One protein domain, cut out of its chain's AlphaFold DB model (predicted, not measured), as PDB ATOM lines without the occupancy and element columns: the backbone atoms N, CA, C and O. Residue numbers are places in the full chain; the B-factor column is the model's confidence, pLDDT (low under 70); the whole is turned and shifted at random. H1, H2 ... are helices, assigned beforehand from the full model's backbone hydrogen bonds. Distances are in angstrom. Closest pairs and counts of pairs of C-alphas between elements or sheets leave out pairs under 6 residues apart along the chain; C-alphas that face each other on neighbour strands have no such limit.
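This is residues 220 to 269 of the 456 residues of an uncharacterized protein of Hypholoma sublateritium (strain FD-334 SS-4) (UniProt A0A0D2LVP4). The printed part has little regular structure: a long looping stretch, residues 220 to 238, leads into one helix, H1, after which the chain folds back through a short link to a small second helix, H2, and a looped tail. Of 50 printed residues, 15 are in the two named helices, in the order H1, H2, with no named strand; the class is all helix. The whole is compact, with a radius of gyration of the C-alphas of 9.7 A and spans of 26 by 18 by 15 A.

Residues 220 to 238 have no named element. H1, residues 239 to 249, begins at C-alpha 239 (171.353, 179.996, 172.557) and measures 15.1 A from first to last C-alpha. H2, residues 257 to 260, measures 6.0 A and ends at C-alpha 260 (174.342, 172.674, 181.048).

H1 and H2 only just touch, with 3 pairs of C-alphas within 8 A; the closest C-alphas are those of Trp 244 and Gly 257, 5.7 A apart. In H1 every O i to N i+4 pair is within hydrogen-bond range; H2 is too short for such a pair, and its one O i to N i+3 pair is within range.

The two C-alphas farthest apart are those of Gln 220 and Asp 269, at 27.0 A. The printed part has no cut, and no printed residue is under 70 in pLDDT.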
ATOM      1  N   GLN A 220     172.017 191.283 183.247       80.44
ATOM      2  CA  GLN A 220     173.135 191.144 182.315       80.44
ATOM      3  C   GLN A 220     173.266 189.670 181.903       80.44
ATOM      4  O   GLN A 220     173.124 188.797 182.765       80.44
ATOM      5  N   PRO A 221     173.515 189.367 180.615       85.50
ATOM      6  CA  PRO A 221     173.623 187.989 180.165       85.50
ATOM      7  C   PRO A 221     174.782 187.304 180.888       85.50
ATOM      8  O   PRO A 221     175.913 187.797 180.868       85.50
ATOM      9  N   ILE A 222     174.507 186.168 181.528       84.81
ATOM     10  CA  ILE A 222     175.542 185.437 182.259       84.81
ATOM     11  C   ILE A 222     176.470 184.784 181.238       84.81
ATOM     12  O   ILE A 222     176.072 183.889 180.489       84.81
ATOM     13  N   SER A 223     177.718 185.247 181.225       84.69
ATOM     14  CA  SER A 223     178.818 184.666 180.469       84.69
ATOM     15  C   SER A 223     179.818 184.028 181.433       84.69
ATOM     16  O   SER A 223     180.372 184.662 182.329       84.69
ATOM     17  N   GLY A 224     180.022 182.729 181.262       86.62
ATOM     18  CA  GLY A 224     180.922 181.908 182.061       86.62
ATOM     19  C   GLY A 224     180.978 180.502 181.465       86.62
ATOM     20  O   GLY A 224     180.080 180.138 180.705       86.62
ATOM     21  N   PRO A 225     182.022 179.708 181.741       87.38
ATOM     22  CA  PRO A 225     182.030 178.313 181.324       87.38
ATOM     23  C   PRO A 225     180.898 177.547 182.041       87.38
ATOM     24  O   PRO A 225     180.686 177.782 183.233       87.38
ATOM     25  N   PRO A 226     180.179 176.634 181.360       88.38
ATOM     26  CA  PRO A 226     179.211 175.756 182.016       88.38
ATOM     27  C   PRO A 226     179.901 174.857 183.062       88.38
ATOM     28  O   PRO A 226     181.095 174.572 182.925       88.38
ATOM     29  N   PRO A 227     179.168 174.352 184.073       92.50
ATOM     30  CA  PRO A 227     177.709 174.413 184.232       92.50
ATOM     31  C   PRO A 227     177.192 175.736 184.829       92.50
ATOM     32  O   PRO A 227     177.801 176.321 185.721       92.50
ATOM     33  N   TYR A 228     176.026 176.187 184.361       95.12
ATOM     34  CA  TYR A 228     175.360 177.408 184.829       95.12
ATOM     35  C   TYR A 228     174.411 177.127 186.009       95.12
ATOM     36  O   TYR A 228     173.870 176.033 186.143       95.12
ATOM     37  N   VAL A 229     174.124 178.116 186.859       94.19
ATOM     38  CA  VAL A 229     173.000 178.000 187.811       94.19
ATOM     39  C   VAL A 229     171.693 178.130 187.028       94.19
ATOM     40  O   VAL A 229     171.512 179.125 186.325       94.19
ATOM     41  N   TYR A 230     170.776 177.162 187.142       96.00
ATOM     42  CA  TYR A 230     169.463 177.280 186.508       96.00
ATOM     43  C   TYR A 230     168.624 178.360 187.190       96.00
ATOM     44  O   TYR A 230     168.317 178.299 188.380       96.00
ATOM     45  N   ASN A 231     168.203 179.333 186.393       94.38
ATOM     46  CA  ASN A 231     167.234 180.346 186.763       94.38
ATOM     47  C   ASN A 231     166.413 180.733 185.514       94.38
ATOM     48  O   ASN A 231     167.006 181.151 184.513       94.38
ATOM     49  N   PRO A 232     165.070 180.629 185.541       92.69
ATOM     50  CA  PRO A 232     164.221 180.970 184.397       92.69
ATOM     51  C   PRO A 232     164.143 182.481 184.110       92.69
ATOM     52  O   PRO A 232     163.653 182.869 183.054       92.69
ATOM     53  N   SER A 233     164.617 183.339 185.024       92.69
ATOM     54  CA  SER A 233     164.675 184.801 184.844       92.69
ATOM     55  C   SER A 233     165.990 185.314 184.240       92.69
ATOM     56  O   SER A 233     166.139 186.519 184.037       92.69
ATOM     57  N   TYR A 234     166.950 184.426 183.954       93.19
ATOM     58  CA  TYR A 234     168.238 184.793 183.364       93.19
ATOM     59  C   TYR A 234     168.261 184.630 181.842       93.19
ATOM     60  O   TYR A 234     167.698 183.687 181.281       93.19
ATOM     61  N   THR A 235     168.990 185.541 181.198       94.31
ATOM     62  CA  THR A 235     169.422 185.409 179.806       94.31
ATOM     63  C   THR A 235     170.800 184.752 179.790       94.31
ATOM     64  O   THR A 235     171.748 185.272 180.385       94.31
ATOM     65  N   TYR A 236     170.927 183.622 179.108       94.69
ATOM     66  CA  TYR A 236     172.192 182.910 178.925       94.69
ATOM     67  C   TYR A 236     172.843 183.370 177.621       94.69
ATOM     68  O   TYR A 236     172.158 183.602 176.625       94.69
ATOM     69  N   ALA A 237     174.171 183.504 177.612       94.50
ATOM     70  CA  ALA A 237     174.898 183.914 176.408       94.50
ATOM     71  C   ALA A 237     174.861 182.851 175.285       94.50
ATOM     72  O   ALA A 237     174.998 183.190 174.112       94.50
ATOM     73  N   ASP A 238     174.670 181.577 175.640       95.06
ATOM     74  CA  ASP A 238     174.571 180.455 174.704       95.06
ATOM     75  C   ASP A 238     173.093 180.186 174.316       95.06
ATOM     76  O   ASP A 238     172.274 179.893 175.197       95.06
ATOM     77  N   PRO A 239     172.726 180.236 173.015       95.44
ATOM     78  CA  PRO A 239     171.353 179.996 172.557       95.44
ATOM     79  C   PRO A 239     170.791 178.603 172.885       95.44
ATOM     80  O   PRO A 239     169.583 178.462 173.078       95.44
ATOM     81  N   ASN A 240     171.638 177.574 172.953       96.12
ATOM     82  CA  ASN A 240     171.237 176.209 173.293       96.12
ATOM     83  C   ASN A 240     170.928 176.102 174.795       96.12
ATOM     84  O   ASN A 240     169.903 175.545 175.184       96.12
ATOM     85  N   VAL A 241     171.747 176.734 175.642       95.94
ATOM     86  CA  VAL A 241     171.473 176.846 177.087       95.94
ATOM     87  C   VAL A 241     170.180 177.627 177.332       95.94
ATOM     88  O   VAL A 241     169.354 177.204 178.137       95.94
ATOM     89  N   GLN A 242     169.945 178.714 176.589       96.19
ATOM     90  CA  GLN A 242     168.690 179.468 176.663       96.19
ATOM     91  C   GLN A 242     167.467 178.615 176.281       96.19
ATOM     92  O   GLN A 242     166.434 178.701 176.948       96.19
ATOM     93  N   ALA A 243     167.576 177.781 175.239       96.62
ATOM     94  CA  ALA A 243     166.509 176.874 174.820       96.62
ATOM     95  C   ALA A 243     166.199 175.817 175.896       96.62
ATOM     96  O   ALA A 243     165.032 175.610 176.237       96.62
ATOM     97  N   TRP A 244     167.227 175.210 176.500       97.38
ATOM     98  CA  TRP A 244     167.041 174.285 177.620       97.38
ATOM     99  C   TRP A 244     166.456 174.972 178.858       97.38
ATOM    100  O   TRP A 244     165.535 174.432 179.468       97.38
ATOM    101  N   ALA A 245     166.899 176.187 179.194       96.69
ATOM    102  CA  ALA A 245     166.326 176.952 180.300       96.69
ATOM    103  C   ALA A 245     164.821 177.217 180.094       96.69
ATOM    104  O   ALA A 245     164.031 177.049 181.023       96.69
ATOM    105  N   GLN A 246     164.401 177.562 178.871       96.62
ATOM    106  CA  GLN A 246     162.983 177.728 178.524       96.62
ATOM    107  C   GLN A 246     162.192 176.413 178.559       96.62
ATOM    108  O   GLN A 246     161.014 176.426 178.918       96.62
ATOM    109  N   TYR A 247     162.809 175.286 178.197       97.12
ATOM    110  CA  TYR A 247     162.197 173.959 178.286       97.12
ATOM    111  C   TYR A 247     161.949 173.543 179.747       97.12
ATOM    112  O   TYR A 247     160.842 173.126 180.093       97.12
ATOM    113  N   TYR A 248     162.928 173.743 180.634       96.94
ATOM    114  CA  TYR A 248     162.761 173.495 182.070       96.94
ATOM    115  C   TYR A 248     161.771 174.464 182.729       96.94
ATOM    116  O   TYR A 248     160.995 174.053 183.590       96.94
ATOM    117  N   ALA A 249     161.695 175.718 182.268       95.81
ATOM    118  CA  ALA A 249     160.695 176.682 182.738       95.81
ATOM    119  C   ALA A 249     159.246 176.266 182.407       95.81
ATOM    120  O   ALA A 249     158.314 176.709 183.073       95.81
ATOM    121  N   GLN A 250     159.056 175.390 181.415       96.62
ATOM    122  CA  GLN A 250     157.768 174.788 181.049       96.62
ATOM    123  C   GLN A 250     157.500 173.447 181.765       96.62
ATOM    124  O   GLN A 250     156.523 172.771 181.447       96.62
ATOM    125  N   GLY A 251     158.343 173.048 182.726       95.94
ATOM    126  CA  GLY A 251     158.220 171.772 183.443       95.94
ATOM    127  C   GLY A 251     158.776 170.565 182.681       95.94
ATOM    128  O   GLY A 251     158.379 169.432 182.952       95.94
ATOM    129  N   GLY A 252     159.671 170.785 181.713       96.88
ATOM    130  CA  GLY A 252     160.403 169.711 181.046       96.88
ATOM    131  C   GLY A 252     161.274 168.897 182.015       96.88
ATOM    132  O   GLY A 252     161.776 169.437 182.995       96.88
ATOM    133  N   LEU A 253     161.465 167.601 181.741       96.44
ATOM    134  CA  LEU A 253     162.205 166.669 182.620       96.44
ATOM    135  C   LEU A 253     163.332 165.892 181.910       96.44
ATOM    136  O   LEU A 253     163.876 164.935 182.458       96.44
ATOM    137  N   ASP A 254     163.677 166.272 180.678       96.25
ATOM    138  CA  ASP A 254     164.782 165.663 179.932       96.25
ATOM    139  C   ASP A 254     166.120 165.836 180.678       96.25
ATOM    140  O   ASP A 254     166.417 166.914 181.192       96.25
ATOM    141  N   LYS A 255     166.948 164.787 180.723       94.81
ATOM    142  CA  LYS A 255     168.291 164.820 181.327       94.81
ATOM    143  C   LYS A 255     169.381 165.251 180.338       94.81
ATOM    144  O   LYS A 255     170.484 165.583 180.759       94.81
ATOM    145  N   ALA A 256     169.098 165.291 179.035       95.88
ATOM    146  CA  ALA A 256     170.058 165.748 178.031       95.88
ATOM    147  C   ALA A 256     170.440 167.225 178.226       95.88
ATOM    148  O   ALA A 256     171.606 167.582 178.079       95.88
ATOM    149  N   GLY A 257     169.484 168.075 178.615       95.12
ATOM    150  CA  GLY A 257     169.739 169.482 178.924       95.12
ATOM    151  C   GLY A 257     170.397 169.729 180.286       95.12
ATOM    152  O   GLY A 257     170.958 170.804 180.492       95.12
ATOM    153  N   SER A 258     170.382 168.764 181.217       95.38
ATOM    154  CA  SER A 258     170.865 169.007 182.582       95.38
ATOM    155  C   SER A 258     172.385 169.097 182.666       95.38
ATOM    156  O   SER A 258     172.899 169.622 183.641       95.38
ATOM    157  N   VAL A 259     173.113 168.676 181.627       95.94
ATOM    158  CA  VAL A 259     174.574 168.859 181.525       95.94
ATOM    159  C   VAL A 259     174.997 170.332 181.469       95.94
ATOM    160  O   VAL A 259     176.148 170.652 181.757       95.94
ATOM    161  N   TYR A 260     174.082 171.236 181.103       96.12
ATOM    162  CA  TYR A 260     174.342 172.674 181.048       96.12
ATOM    163  C   TYR A 260     174.130 173.381 182.390       96.12
ATOM    164  O   TYR A 260     174.548 174.531 182.527       96.12
ATOM    165  N   PHE A 261     173.515 172.724 183.381       96.00
ATOM    166  CA  PHE A 261     173.105 173.352 184.635       96.00
ATOM    167  C   PHE A 261     173.624 172.599 185.863       96.00
ATOM    168  O   PHE A 261     173.696 171.377 185.868       96.00
ATOM    169  N   ILE A 262     173.965 173.330 186.926       94.88
ATOM    170  CA  ILE A 262     174.437 172.751 188.197       94.88
ATOM    171  C   ILE A 262     173.312 171.956 188.870       94.88
ATOM    172  O   ILE A 262     173.526 170.851 189.359       94.88
ATOM    173  N   SER A 263     172.106 172.518 188.874       94.94
ATOM    174  CA  SER A 263     170.891 171.877 189.360       94.94
ATOM    175  C   SER A 263     169.677 172.451 188.636       94.94
ATOM    176  O   SER A 263     169.651 173.638 188.321       94.94
ATOM    177  N   ILE A 264     168.676 171.616 188.365       95.00
ATOM    178  CA  ILE A 264     167.361 172.000 187.845       95.00
ATOM    179  C   ILE A 264     166.303 171.362 188.758       95.00
ATOM    180  O   ILE A 264     166.272 170.124 188.843       95.00
ATOM    181  N   PRO A 265     165.410 172.165 189.370       92.31
ATOM    182  CA  PRO A 265     164.346 171.679 190.239       92.31
ATOM    183  C   PRO A 265     163.555 170.528 189.616       92.31
ATOM    184  O   PRO A 265     162.947 170.673 188.557       92.31
ATOM    185  N   GLY A 266     163.569 169.373 190.283       92.38
ATOM    186  CA  GLY A 266     162.818 168.179 189.875       92.38
ATOM    187  C   GLY A 266     163.470 167.304 188.796       92.38
ATOM    188  O   GLY A 266     162.981 166.201 188.562       92.38
ATOM    189  N   VAL A 267     164.582 167.730 188.181       92.94
ATOM    190  CA  VAL A 267     165.335 166.917 187.199       92.94
ATOM    191  C   VAL A 267     166.594 166.326 187.824       92.94
ATOM    192  O   VAL A 267     166.840 165.126 187.696       92.94
ATOM    193  N   THR A 268     167.379 167.156 188.520       87.81
ATOM    194  CA  THR A 268     168.631 166.735 189.172       87.81
ATOM    195  C   THR A 268     168.434 166.402 190.649       87.81
ATOM    196  O   THR A 268     168.976 165.399 191.103       87.81
ATOM    197  N   ASP A 269     167.607 167.162 191.382       79.50
ATOM    198  CA  ASP A 269     167.375 166.964 192.830       79.50
ATOM    199  C   ASP A 269     166.867 165.559 193.190       79.50
ATOM    200  O   ASP A 269     167.101 165.059 194.288       79.50
TER     201      ASP A 269